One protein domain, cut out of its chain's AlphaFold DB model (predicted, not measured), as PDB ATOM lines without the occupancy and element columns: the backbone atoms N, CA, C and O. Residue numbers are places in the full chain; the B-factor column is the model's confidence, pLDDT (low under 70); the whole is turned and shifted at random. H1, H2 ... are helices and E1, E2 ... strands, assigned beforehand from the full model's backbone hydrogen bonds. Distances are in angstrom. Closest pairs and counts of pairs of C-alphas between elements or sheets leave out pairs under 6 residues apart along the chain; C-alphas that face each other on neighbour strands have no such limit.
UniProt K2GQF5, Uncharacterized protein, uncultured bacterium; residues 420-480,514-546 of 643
ATOM      1  N   VAL A 420     124.234   7.700  -4.425       93.31
ATOM      2  CA  VAL A 420     123.026   8.493  -4.177       93.31
ATOM      3  C   VAL A 420     123.028   8.895  -2.709       93.31
ATOM      4  O   VAL A 420     123.162   8.028  -1.844       93.31
ATOM      5  N   LYS A 421     122.885  10.187  -2.420       89.81
ATOM      6  CA  LYS A 421     122.818  10.721  -1.062       89.81
ATOM      7  C   LYS A 421     121.378  11.103  -0.723       89.81
ATOM      8  O   LYS A 421     120.761  11.928  -1.396       89.81
ATOM      9  N   ILE A 422     120.858  10.479   0.329       84.69
ATOM     10  CA  ILE A 422     119.538  10.746   0.904       84.69
ATOM     11  C   ILE A 422     119.776  11.018   2.385       84.69
ATOM     12  O   ILE A 422     120.095  10.097   3.140       84.69
ATOM     13  N   GLY A 423     119.705  12.294   2.772       79.62
ATOM     14  CA  GLY A 423     120.082  12.716   4.117       79.62
ATOM     15  C   GLY A 423     121.544  12.374   4.437       79.62
ATOM     16  O   GLY A 423     122.451  12.662   3.644       79.62
ATOM     17  N   ASN A 424     121.778  11.701   5.564       79.19
ATOM     18  CA  ASN A 424     123.099  11.219   5.988       79.19
ATOM     19  C   ASN A 424     123.515   9.880   5.361       79.19
ATOM     20  O   ASN A 424     124.668   9.454   5.500       79.19
ATOM     21  N   THR A 425     122.621   9.226   4.624       84.81
ATOM     22  CA  THR A 425     122.896   7.939   3.984       84.81
ATOM     23  C   THR A 425     123.449   8.140   2.574       84.81
ATOM     24  O   THR A 425     122.880   8.867   1.761       84.81
ATOM     25  N   ARG A 426     124.532   7.427   2.246       89.69
ATOM     26  CA  ARG A 426     125.038   7.260   0.877       89.69
ATOM     27  C   ARG A 426     124.852   5.826   0.405       89.69
ATOM     28  O   ARG A 426     125.343   4.907   1.055       89.69
ATOM     29  N   ILE A 427     124.221   5.652  -0.752       92.31
ATOM     30  CA  ILE A 427     123.952   4.356  -1.385       92.31
ATOM     31  C   ILE A 427     124.823   4.219  -2.638       92.31
ATOM     32  O   ILE A 427     124.663   4.972  -3.597       92.31
ATOM     33  N   ASP A 428     125.752   3.265  -2.639       93.94
ATOM     34  CA  ASP A 428     126.636   2.959  -3.769       93.94
ATOM     35  C   ASP A 428     125.886   2.192  -4.862       93.94
ATOM     36  O   ASP A 428     125.421   1.073  -4.640       93.94
ATOM     37  N   VAL A 429     125.821   2.781  -6.061       94.31
ATOM     38  CA  VAL A 429     125.141   2.202  -7.234       94.31
ATOM     39  C   VAL A 429     126.120   1.717  -8.309       94.31
ATOM     40  O   VAL A 429     125.723   1.452  -9.438       94.31
ATOM     41  N   THR A 430     127.400   1.580  -7.956       94.12
ATOM     42  CA  THR A 430     128.506   1.164  -8.840       94.12
ATOM     43  C   THR A 430     128.973  -0.274  -8.596       94.12
ATOM     44  O   THR A 430     129.959  -0.728  -9.180       94.12
ATOM     45  N   GLY A 431     128.331  -0.986  -7.667       91.56
ATOM     46  CA  GLY A 431     128.774  -2.296  -7.185       91.56
ATOM     47  C   GLY A 431     130.084  -2.267  -6.389       91.56
ATOM     48  O   GLY A 431     130.777  -3.284  -6.243       91.56
ATOM     49  N   GLY A 432     130.436  -1.091  -5.856       91.44
ATOM     50  CA  GLY A 432     131.647  -0.846  -5.077       91.44
ATOM     51  C   GLY A 432     132.892  -0.491  -5.895       91.44
ATOM     52  O   GLY A 432     133.928  -0.190  -5.291       91.44
ATOM     53  N   ASP A 433     132.818  -0.519  -7.231       93.00
ATOM     54  CA  ASP A 433     133.933  -0.155  -8.116       93.00
ATOM     55  C   ASP A 433     134.205   1.359  -8.131       93.00
ATOM     56  O   ASP A 433     135.339   1.771  -8.389       93.00
ATOM     57  N   GLY A 434     133.216   2.189  -7.774       93.25
ATOM     58  CA  GLY A 434     133.364   3.640  -7.640       93.25
ATOM     59  C   GLY A 434     134.502   4.023  -6.695       93.25
ATOM     60  O   GLY A 434     135.296   4.903  -7.012       93.25
ATOM     61  N   ASN A 435     134.703   3.272  -5.606       92.75
ATOM     62  CA  ASN A 435     135.815   3.505  -4.676       92.75
ATOM     63  C   ASN A 435     137.200   3.346  -5.337       92.75
ATOM     64  O   ASN A 435     138.161   3.988  -4.916       92.75
ATOM     65  N   PHE A 436     137.326   2.485  -6.355       94.31
ATOM     66  CA  PHE A 436     138.573   2.343  -7.110       94.31
ATOM     67  C   PHE A 436     138.757   3.479  -8.121       94.31
ATOM     68  O   PHE A 436     139.864   3.997  -8.247       94.31
ATOM     69  N   ALA A 437     137.679   3.927  -8.774       94.38
ATOM     70  CA  ALA A 437     137.715   5.132  -9.602       94.38
ATOM     71  C   ALA A 437     138.135   6.363  -8.778       94.38
ATOM     72  O   ALA A 437     138.984   7.134  -9.224       94.38
ATOM     73  N   VAL A 438     137.634   6.481  -7.542       95.56
ATOM     74  CA  VAL A 438     138.030   7.540  -6.604       95.56
ATOM     75  C   VAL A 438     139.508   7.464  -6.246       95.56
ATOM     76  O   VAL A 438     140.209   8.476  -6.275       95.56
ATOM     77  N   LEU A 439     140.014   6.264  -5.943       95.38
ATOM     78  CA  LEU A 439     141.440   6.065  -5.691       95.38
ATOM     79  C   LEU A 439     142.282   6.539  -6.883       95.38
ATOM     80  O   LEU A 439     143.204   7.329  -6.695       95.38
ATOM     81  N   LEU A 440     141.960   6.090  -8.100       94.50
ATOM     82  CA  LEU A 440     142.690   6.482  -9.307       94.50
ATOM     83  C   LEU A 440     142.648   7.997  -9.523       94.50
ATOM     84  O   LEU A 440     143.694   8.606  -9.741       94.50
ATOM     85  N   ALA A 441     141.474   8.616  -9.398       96.44
ATOM     86  CA  ALA A 441     141.319  10.057  -9.562       96.44
ATOM     87  C   ALA A 441     142.158  10.846  -8.548       96.44
ATOM     88  O   ALA A 441     142.848  11.787  -8.936       96.44
ATOM     89  N   ARG A 442     142.173  10.438  -7.273       96.50
ATOM     90  CA  ARG A 442     142.991  11.069  -6.221       96.50
ATOM     91  C   ARG A 442     144.491  10.907  -6.467       96.50
ATOM     92  O   ARG A 442     145.249  11.858  -6.294       96.50
ATOM     93  N   LEU A 443     144.930   9.727  -6.906       95.62
ATOM     94  CA  LEU A 443     146.344   9.473  -7.206       95.62
ATOM     95  C   LEU A 443     146.832  10.249  -8.429       95.62
ATOM     96  O   LEU A 443     147.943  10.774  -8.398       95.62
ATOM     97  N   ILE A 444     146.010  10.343  -9.477       95.00
ATOM     98  CA  ILE A 444     146.340  11.073 -10.706       95.00
ATOM     99  C   ILE A 444     146.327  12.581 -10.446       95.00
ATOM    100  O   ILE A 444     147.321  13.252 -10.708       95.00
ATOM    101  N   SER A 445     145.229  13.107  -9.895       96.56
ATOM    102  CA  SER A 445     145.079  14.548  -9.645       96.56
ATOM    103  C   SER A 445     145.966  15.061  -8.513       96.56
ATOM    104  O   SER A 445     146.288  16.241  -8.485       96.56
ATOM    105  N   GLY A 446     146.360  14.199  -7.567       95.88
ATOM    106  CA  GLY A 446     147.001  14.642  -6.330       95.88
ATOM    107  C   GLY A 446     146.052  15.388  -5.391       95.88
ATOM    108  O   GLY A 446     146.529  16.068  -4.492       95.88
ATOM    109  N   GLN A 447     144.734  15.274  -5.576       95.56
ATOM    110  CA  GLN A 447     143.736  16.046  -4.839       95.56
ATOM    111  C   GLN A 447     142.649  15.153  -4.242       95.56
ATOM    112  O   GLN A 447     142.293  14.124  -4.809       95.56
ATOM    113  N   THR A 448     142.070  15.574  -3.118       94.31
ATOM    114  CA  THR A 448     140.878  14.963  -2.514       94.31
ATOM    115  C   THR A 448     139.801  16.012  -2.291       94.31
ATOM    116  O   THR A 448     140.103  17.131  -1.891       94.31
ATOM    117  N   LYS A 449     138.536  15.642  -2.496       92.81
ATOM    118  CA  LYS A 449     137.385  16.473  -2.139       92.81
ATOM    119  C   LYS A 449     136.745  15.943  -0.857       92.81
ATOM    120  O   LYS A 449     136.568  14.732  -0.702       92.81
ATOM    121  N   SER A 450     136.450  16.845   0.073       86.81
ATOM    122  CA  SER A 450     135.740  16.542   1.317       86.81
ATOM    123  C   SER A 450     134.245  16.344   1.062       86.81
ATOM    124  O   SER A 450     133.611  17.207   0.461       86.81
ATOM    125  N   THR A 451     133.673  15.256   1.580       82.69
ATOM    126  CA  THR A 451     132.232  14.945   1.488       82.69
ATOM    127  C   THR A 451     131.358  15.804   2.399       82.69
ATOM    128  O   THR A 451     130.137  15.797   2.271       82.69
ATOM    129  N   THR A 452     131.964  16.523   3.348       77.69
ATOM    130  CA  THR A 452     131.236  17.271   4.386       77.69
ATOM    131  C   THR A 452     131.338  18.780   4.206       77.69
ATOM    132  O   THR A 452     130.561  19.523   4.794       77.69
ATOM    133  N   SER A 453     132.351  19.252   3.480       77.25
ATOM    134  CA  SER A 453     132.647  20.682   3.333       77.25
ATOM    135  C   SER A 453     132.743  21.153   1.888       77.25
ATOM    136  O   SER A 453     132.918  22.352   1.672       77.25
ATOM    137  N   ASP A 454     132.706  20.226   0.927       81.19
ATOM    138  CA  ASP A 454     132.968  20.455  -0.499       81.19
ATOM    139  C   ASP A 454     134.331  21.087  -0.824       81.19
ATOM    140  O   ASP A 454     134.574  21.504  -1.954       81.19
ATOM    141  N   VAL A 455     135.239  21.129   0.153       86.62
ATOM    142  CA  VAL A 455     136.586  21.692  -0.004       86.62
ATOM    143  C   VAL A 455     137.480  20.680  -0.711       86.62
ATOM    144  O   VAL A 455     137.580  19.525  -0.272       86.62
ATOM    145  N   VAL A 456     138.152  21.124  -1.772       91.81
ATOM    146  CA  VAL A 456     139.224  20.366  -2.427       91.81
ATOM    147  C   VAL A 456     140.551  20.664  -1.740       91.81
ATOM    148  O   VAL A 456     140.819  21.793  -1.342       91.81
ATOM    149  N   ARG A 457     141.363  19.623  -1.556       92.88
ATOM    150  CA  ARG A 457     142.645  19.694  -0.857       92.88
ATOM    151  C   ARG A 457     143.734  18.947  -1.611       92.88
ATOM    152  O   ARG A 457     143.479  17.847  -2.112       92.88
ATOM    153  N   ASN A 458     144.938  19.500  -1.637       93.81
ATOM    154  CA  ASN A 458     146.122  18.877  -2.217       93.81
ATOM    155  C   ASN A 458     146.700  17.830  -1.251       93.81
ATOM    156  O   ASN A 458     146.921  18.086  -0.064       93.81
ATOM    157  N   LEU A 459     146.924  16.618  -1.761       93.38
ATOM    158  CA  LEU A 459     147.401  15.480  -0.980       93.38
ATOM    159  C   LEU A 459     148.855  15.691  -0.539       93.38
ATOM    160  O   LEU A 459     149.744  15.803  -1.377       93.38
ATOM    161  N   GLY A 460     149.105  15.656   0.771       90.06
ATOM    162  CA  GLY A 460     150.442  15.808   1.357       90.06
ATOM    163  C   GLY A 460     150.967  17.247   1.439       90.06
ATOM    164  O   GLY A 460     152.045  17.440   1.993       90.06
ATOM    165  N   GLU A 461     150.220  18.233   0.939       89.88
ATOM    166  CA  GLU A 461     150.585  19.656   0.996       89.88
ATOM    167  C   GLU A 461     149.724  20.412   2.013       89.88
ATOM    168  O   GLU A 461     150.245  21.068   2.917       89.88
ATOM    169  N   ASP A 462     148.399  20.279   1.920       86.25
ATOM    170  CA  ASP A 462     147.502  21.024   2.797       86.25
ATOM    171  C   ASP A 462     147.502  20.453   4.217       86.25
ATOM    172  O   ASP A 462     147.465  19.242   4.432       86.25
ATOM    173  N   PHE A 463     147.414  21.330   5.219       82.00
ATOM    174  CA  PHE A 463     147.498  20.964   6.637       82.00
ATOM    175  C   PHE A 463     146.476  19.897   7.077       82.00
ATOM    176  O   PHE A 463     145.298  20.189   7.286       82.00
ATOM    177  N   GLY A 464     146.905  18.647   7.249       80.50
ATOM    178  CA  GLY A 464     146.024  17.530   7.618       80.50
ATOM    179  C   GLY A 464     145.287  16.881   6.439       80.50
ATOM    180  O   GLY A 464     144.307  16.171   6.659       80.50
ATOM    181  N   ALA A 465     145.704  17.140   5.197       86.69
ATOM    182  CA  ALA A 465     145.310  16.337   4.045       86.69
ATOM    183  C   ALA A 465     146.172  15.063   3.993       86.69
ATOM    184  O   ALA A 465     147.374  15.130   4.259       86.69
ATOM    185  N   PRO A 466     145.594  13.897   3.648       90.06
ATOM    186  CA  PRO A 466     146.368  12.668   3.503       90.06
ATOM    187  C   PRO A 466     147.352  12.781   2.334       90.06
ATOM    188  O   PRO A 466     147.084  13.479   1.361       90.06
ATOM    189  N   SER A 467     148.467  12.056   2.379       93.31
ATOM    190  CA  SER A 467     149.333  11.875   1.211       93.31
ATOM    191  C   SER A 467     148.744  10.856   0.219       93.31
ATOM    192  O   SER A 467     147.770  10.143   0.498       93.31
ATOM    193  N   ARG A 468     149.365  10.722  -0.962       93.00
ATOM    194  CA  ARG A 468     149.061   9.624  -1.902       93.00
ATOM    195  C   ARG A 468     149.289   8.247  -1.266       93.00
ATOM    196  O   ARG A 468     148.491   7.336  -1.485       93.00
ATOM    197  N   GLY A 469     150.343   8.116  -0.456       93.56
ATOM    198  CA  GLY A 469     150.647   6.896   0.294       93.56
ATOM    199  C   GLY A 469     149.555   6.567   1.308       93.56
ATOM    200  O   GLY A 469     149.032   5.455   1.300       93.56
ATOM    201  N   ASP A 470     149.122   7.556   2.093       91.00
ATOM    202  CA  ASP A 470     148.036   7.382   3.068       91.00
ATOM    203  C   ASP A 470     146.726   6.984   2.382       91.00
ATOM    204  O   ASP A 470     145.994   6.121   2.867       91.00
ATOM    205  N   THR A 471     146.450   7.565   1.211       91.62
ATOM    206  CA  THR A 471     145.265   7.243   0.405       91.62
ATOM    207  C   THR A 471     145.286   5.784  -0.071       91.62
ATOM    208  O   THR A 471     144.274   5.088   0.035       91.62
ATOM    209  N   LEU A 472     146.438   5.293  -0.546       91.44
ATOM    210  CA  LEU A 472     146.628   3.890  -0.937       91.44
ATOM    211  C   LEU A 472     146.478   2.941   0.253       91.44
ATOM    212  O   LEU A 472     145.736   1.961   0.173       91.44
ATOM    213  N   VAL A 473     147.153   3.242   1.364       91.12
ATOM    214  CA  VAL A 473     147.088   2.435   2.587       91.12
ATOM    215  C   VAL A 473     145.651   2.363   3.092       91.12
ATOM    216  O   VAL A 473     145.151   1.265   3.332       91.12
ATOM    217  N   LYS A 474     144.940   3.494   3.173       90.31
ATOM    218  CA  LYS A 474     143.530   3.540   3.585       90.31
ATOM    219  C   LYS A 474     142.640   2.697   2.668       90.31
ATOM    220  O   LYS A 474     141.767   1.979   3.158       90.31
ATOM    221  N   TYR A 475     142.863   2.736   1.352       90.75
ATOM    222  CA  TYR A 475     142.115   1.901   0.410       90.75
ATOM    223  C   TYR A 475     142.311   0.405   0.692       90.75
ATOM    224  O   TYR A 475     141.327  -0.322   0.806       90.75
ATOM    225  N   PHE A 476     143.555  -0.059   0.850       90.44
ATOM    226  CA  PHE A 476     143.826  -1.479   1.097       90.44
ATOM    227  C   PHE A 476     143.450  -1.931   2.511       90.44
ATOM    228  O   PHE A 476     142.990  -3.063   2.656       90.44
ATOM    229  N   ARG A 477     143.543  -1.058   3.527       91.06
ATOM    230  CA  ARG A 477     143.032  -1.325   4.885       91.06
ATOM    231  C   ARG A 477     141.545  -1.680   4.867       91.06
ATOM    232  O   ARG A 477     141.153  -2.684   5.450       91.06
ATOM    233  N   ASN A 478     140.749  -0.950   4.083       89.00
ATOM    234  CA  ASN A 478     139.322  -1.232   3.865       89.00
ATOM    235  C   ASN A 478     139.040  -2.530   3.081       89.00
ATOM    236  O   ASN A 478     137.885  -2.909   2.892       89.00
ATOM    237  N   LYS A 479     140.070  -3.210   2.568       89.81
ATOM    238  CA  LYS A 479     139.951  -4.486   1.849       89.81
ATOM    239  C   LYS A 479     140.530  -5.663   2.628       89.81
ATOM    240  O   LYS A 479     140.502  -6.783   2.110       89.81
ATOM    241  N   LEU A 480     141.056  -5.433   3.832       90.00
ATOM    242  CA  LEU A 480     141.617  -6.483   4.674       90.00
ATOM    243  C   LEU A 480     140.537  -7.477   5.122       90.00
ATOM    244  O   LEU A 480     139.355  -7.149   5.214       90.00
ATOM    245  N   MET A 514     126.730  -8.198   8.436       85.19
ATOM    246  CA  MET A 514     126.753  -6.801   7.958       85.19
ATOM    247  C   MET A 514     125.360  -6.168   7.969       85.19
ATOM    248  O   MET A 514     125.198  -5.076   8.493       85.19
ATOM    249  N   ILE A 515     124.340  -6.909   7.527       85.56
ATOM    250  CA  ILE A 515     122.942  -6.454   7.504       85.56
ATOM    251  C   ILE A 515     122.429  -6.064   8.897       85.56
ATOM    252  O   ILE A 515     121.665  -5.111   9.032       85.56
ATOM    253  N   ILE A 516     122.842  -6.794   9.938       84.94
ATOM    254  CA  ILE A 516     122.473  -6.472  11.319       84.94
ATOM    255  C   ILE A 516     123.202  -5.200  11.765       84.94
ATOM    256  O   ILE A 516     122.578  -4.336  12.373       84.94
ATOM    257  N   GLY A 517     124.487  -5.059  11.421       83.25
ATOM    258  CA  GLY A 517     125.249  -3.827  11.646       83.25
ATOM    259  C   GLY A 517     124.581  -2.614  10.993       83.25
ATOM    260  O   GLY A 517     124.264  -1.651  11.681       83.25
ATOM    261  N   THR A 518     124.235  -2.716   9.709       84.62
ATOM    262  CA  THR A 518     123.517  -1.675   8.961       84.62
ATOM    263  C   THR A 518     122.166  -1.332   9.585       84.62
ATOM    264  O   THR A 518     121.794  -0.162   9.622       84.62
ATOM    265  N   ALA A 519     121.419  -2.320  10.089       84.81
ATOM    266  CA  ALA A 519     120.150  -2.066  10.768       84.81
ATOM    267  C   ALA A 519     120.339  -1.255  12.061       84.81
ATOM    268  O   ALA A 519     119.565  -0.332  12.305       84.81
ATOM    269  N   PHE A 520     121.362  -1.578  12.862       83.69
ATOM    270  CA  PHE A 520     121.687  -0.833  14.080       83.69
ATOM    271  C   PHE A 520     122.177   0.585  13.768       83.69
ATOM    272  O   PHE A 520     121.621   1.534  14.310       83.69
ATOM    273  N   GLU A 521     123.131   0.740  12.847       79.12
ATOM    274  CA  GLU A 521     123.649   2.051  12.426       79.12
ATOM    275  C   GLU A 521     122.531   2.956  11.889       79.12
ATOM    276  O   GLU A 521     122.439   4.128  12.245       79.12
ATOM    277  N   ALA A 522     121.631   2.409  11.068       81.25
ATOM    278  CA  ALA A 522     120.511   3.170  10.527       81.25
ATOM    279  C   ALA A 522     119.421   3.481  11.568       81.25
ATOM    280  O   ALA A 522     118.660   4.424  11.367       81.25
ATOM    281  N   TYR A 523     119.299   2.681  12.635       81.81
ATOM    282  CA  TYR A 523     118.349   2.921  13.729       81.81
ATOM    283  C   TYR A 523     118.852   3.998  14.691       81.81
ATOM    284  O   TYR A 523     118.061   4.794  15.193       81.81
ATOM    285  N   GLU A 524     120.161   4.024  14.947       77.06
ATOM    286  CA  GLU A 524     120.800   5.070  15.749       77.06
ATOM    287  C   GLU A 524     120.830   6.424  15.021       77.06
ATOM    288  O   GLU A 524     120.880   7.475  15.667       77.06
ATOM    289  N   ASP A 525     120.747   6.418  13.688       71.81
ATOM    290  CA  ASP A 525     120.649   7.634  12.893       71.81
ATOM    291  C   ASP A 525     119.258   8.290  12.988       71.81
ATOM    292  O   ASP A 525     118.213   7.677  12.752       71.81
ATOM    293  N   LYS A 526     119.240   9.590  13.306       63.56
ATOM    294  CA  LYS A 526     118.018  10.347  13.643       63.56
ATOM    295  C   LYS A 526     117.082  10.587  12.451       63.56
ATOM    296  O   LYS A 526     115.958  11.039  12.655       63.56
ATOM    297  N   GLU A 527     117.530  10.302  11.228       66.50
ATOM    298  CA  GLU A 527     116.763  10.496   9.990       66.50
ATOM    299  C   GLU A 527     115.933   9.264   9.568       66.50
ATOM    300  O   GLU A 527     115.103   9.368   8.667       66.50
ATOM    301  N   GLY A 528     116.070   8.112  10.242       60.41
ATOM    302  CA  GLY A 528     115.061   7.040  10.200       60.41
ATOM    303  C   GLY A 528     114.943   6.227   8.898       60.41
ATOM    304  O   GLY A 528     113.856   5.745   8.581       60.41
ATOM    305  N   MET A 529     116.036   5.995   8.158       79.56
ATOM    306  CA  MET A 529     116.025   5.266   6.869       79.56
ATOM    307  C   MET A 529     116.380   3.768   6.974       79.56
ATOM    308  O   MET A 529     116.932   3.177   6.042       79.56
ATOM    309  N   VAL A 530     116.030   3.117   8.092       83.06
ATOM    310  CA  VAL A 530     116.394   1.714   8.393       83.06
ATOM    311  C   VAL A 530     115.994   0.748   7.278       83.06
ATOM    312  O   VAL A 530     116.829  -0.012   6.791       83.06
ATOM    313  N   LEU A 531     114.729   0.782   6.842       85.12
ATOM    314  CA  LEU A 531     114.221  -0.164   5.842       85.12
ATOM    315  C   LEU A 531     114.941  -0.015   4.498       85.12
ATOM    316  O   LEU A 531     115.280  -1.021   3.873       85.12
ATOM    317  N   LEU A 532     115.193   1.225   4.065       85.69
ATOM    318  CA  LEU A 532     115.928   1.495   2.831       85.69
ATOM    319  C   LEU A 532     117.360   0.966   2.934       85.69
ATOM    320  O   LEU A 532     117.806   0.269   2.027       85.69
ATOM    321  N   ASN A 533     118.046   1.237   4.047       85.19
ATOM    322  CA  ASN A 533     119.448   0.865   4.235       85.19
ATOM    323  C   ASN A 533     119.643  -0.646   4.300       85.19
ATOM    324  O   ASN A 533     120.511  -1.186   3.614       85.19
ATOM    325  N   VAL A 534     118.789  -1.330   5.060       86.88
ATOM    326  CA  VAL A 534     118.789  -2.792   5.169       86.88
ATOM    327  C   VAL A 534     118.466  -3.439   3.826       86.88
ATOM    328  O   VAL A 534     119.132  -4.394   3.433       86.88
ATOM    329  N   THR A 535     117.473  -2.919   3.097       87.38
ATOM    330  CA  THR A 535     117.108  -3.463   1.780       87.38
ATOM    331  C   THR A 535     118.234  -3.239   0.773       87.38
ATOM    332  O   THR A 535     118.629  -4.168   0.076       87.38
ATOM    333  N   ALA A 536     118.795  -2.033   0.714       89.00
ATOM    334  CA  ALA A 536     119.910  -1.711  -0.166       89.00
ATOM    335  C   ALA A 536     121.105  -2.646   0.088       89.00
ATOM    336  O   ALA A 536     121.565  -3.304  -0.853       89.00
ATOM    337  N   ASP A 537     121.545  -2.789   1.343       86.31
ATOM    338  CA  ASP A 537     122.708  -3.620   1.667       86.31
ATOM    339  C   ASP A 537     122.446  -5.113   1.438       86.31
ATOM    340  O   ASP A 537     123.285  -5.790   0.843       86.31
ATOM    341  N   MET A 538     121.241  -5.605   1.769       87.69
ATOM    342  CA  MET A 538     120.830  -6.995   1.521       87.69
ATOM    343  C   MET A 538     120.948  -7.390   0.047       87.69
ATOM    344  O   MET A 538     121.306  -8.524  -0.262       87.69
ATOM    345  N   PHE A 539     120.640  -6.477  -0.875       88.50
ATOM    346  CA  PHE A 539     120.789  -6.723  -2.309       88.50
ATOM    347  C   PHE A 539     122.171  -6.334  -2.839       88.50
ATOM    348  O   PHE A 539     122.509  -6.669  -3.972       88.50
ATOM    349  N   GLY A 540     123.028  -5.727  -2.020       87.56
ATOM    350  CA  GLY A 540     124.420  -5.449  -2.348       87.56
ATOM    351  C   GLY A 540     124.717  -4.026  -2.803       87.56
ATOM    352  O   GLY A 540     125.830  -3.770  -3.270       87.56
ATOM    353  N   PHE A 541     123.774  -3.101  -2.642       89.69
ATOM    354  CA  PHE A 541     124.054  -1.672  -2.713       89.69
ATOM    355  C   PHE A 541     124.707  -1.257  -1.397       89.69
ATOM    356  O   PHE A 541     124.064  -1.250  -0.354       89.69
ATOM    357  N   GLY A 542     126.007  -0.961  -1.428       86.56
ATOM    358  CA  GLY A 542     126.733  -0.600  -0.213       86.56
ATOM    359  C   GLY A 542     126.198   0.705   0.364       86.56
ATOM    360  O   GLY A 542     126.253   1.735  -0.309       86.56
ATOM    361  N   THR A 543     125.708   0.672   1.597       86.88
ATOM    362  CA  THR A 543     125.245   1.862   2.310       86.88
ATOM    363  C   THR A 543     126.314   2.345   3.280       86.88
ATOM    364  O   THR A 543     127.089   1.558   3.816       86.88
ATOM    365  N   ASN A 544     126.433   3.660   3.439       79.69
ATOM    366  CA  ASN A 544     127.233   4.260   4.504       79.69
ATOM    367  C   ASN A 544     126.459   5.438   5.076       79.69
ATOM    368  O   ASN A 544     126.077   6.336   4.318       79.69
ATOM    369  N   THR A 545     126.287   5.455   6.389       75.06
ATOM    370  CA  THR A 545     125.684   6.578   7.100       75.06
ATOM    371  C   THR A 545     126.784   7.299   7.862       75.06
ATOM    372  O   THR A 545     127.457   6.698   8.691       75.06
ATOM    373  N   TYR A 546     127.011   8.572   7.542       68.19
ATOM    374  CA  TYR A 546     128.000   9.394   8.241       68.19
ATOM    375  C   TYR A 546     127.299  10.550   8.930       68.19
ATOM    376  O   TYR A 546     126.628  11.338   8.260       68.19
TER     377      TYR A 546
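Overview. This is residues 420 to 480 and 514 to 546 of the 643 residues of an uncharacterized protein of uncultured bacterium (UniProt K2GQF5). Two lobes stand end to end along the longest axis: one is a small three-stranded sheet, E1, E2 and E5, with the helical hairpin H3 and H4 packed on it, and the other is a pair of helices, H1 and H2, side by side, with the strand hairpin E3 and E4 near the last residues of H1. Residues 429 to 433 run from the first lobe to the second, and the way back is cut. The printed part has 94 residues, with four named helices and five named strands in the order E1 E2 H1 E3 E4 H2 H3 H4 E5. The class is mixed, helices and strands; the sheets, E1 - E2 - E5 and E3 - E4, are antiparallel. The whole is only just loose, close to compact, with a radius of gyration of the C-alphas of 15.0 A, and elongated, spanning 41 by 25 by 20 A.

Along the chain. E1, residues 420 to 422, begins at C-alpha 420 (123.026, 8.493, -4.177), and E2 is residues 425 to 428. H1, residues 434 to 445, is 16.1 A long and begins at C-alpha 434 (133.364, 3.640, -7.640). E3 is residues 447 to 449 and E4 residues 456 to 458. H2, residues 468 to 477, is 14.2 A long. H3, residues 514 to 524, is 15.4 A long, and H4, residues 530 to 539, is 14.3 A long. E5, residues 543 to 545, ends at C-alpha 545 (125.684, 6.578, 7.100).

Arrangement. E1 and E2 form an antiparallel hairpin, with N 420 and O 427 2.9 A apart. E2 and E5 are antiparallel, with N 426 and O 544 2.8 A apart. H4 is on one face of this sheet, two layers, a helix over a sheet, at a height over the sheet of 9.4 A. It lies over E5 and only just over E2, on which 3 of its 10 C-alphas fall, and runs along the strands, at 16 degrees to E5 on the local plane. H3 only grazes the sheet with residues 518 to 522. H3 and H4, a helical hairpin, touch at a shallow tilt of 17 degrees, opposite ways; their closest C-alphas, of Ala 522 and Val 530, are 4.9 A apart. H1 touches H2 with residues 439 to 443 alone, at a shallow tilt of 16 degrees, opposite ways; the closest C-alphas, of Leu 443 and Arg 468, are 6.0 A apart. E3 and E4 form an antiparallel hairpin, with N 457 and O 448 2.8 A apart. H1 is apart from H3 and H4. In H1, H2, H3 and H4 every O i to N i+4 pair is within hydrogen-bond range.

Size, cuts and confidence. The C-alphas farthest apart, of Glu 461 and Leu 531, are 41.7 A apart. Residues 481 to 513 are not printed, and C-alphas 480 and 514 are 15.2 A apart across the cut. Of the links that are printed whole, none is long. Residues 526 to 528 and residue 546 have pLDDT under 70.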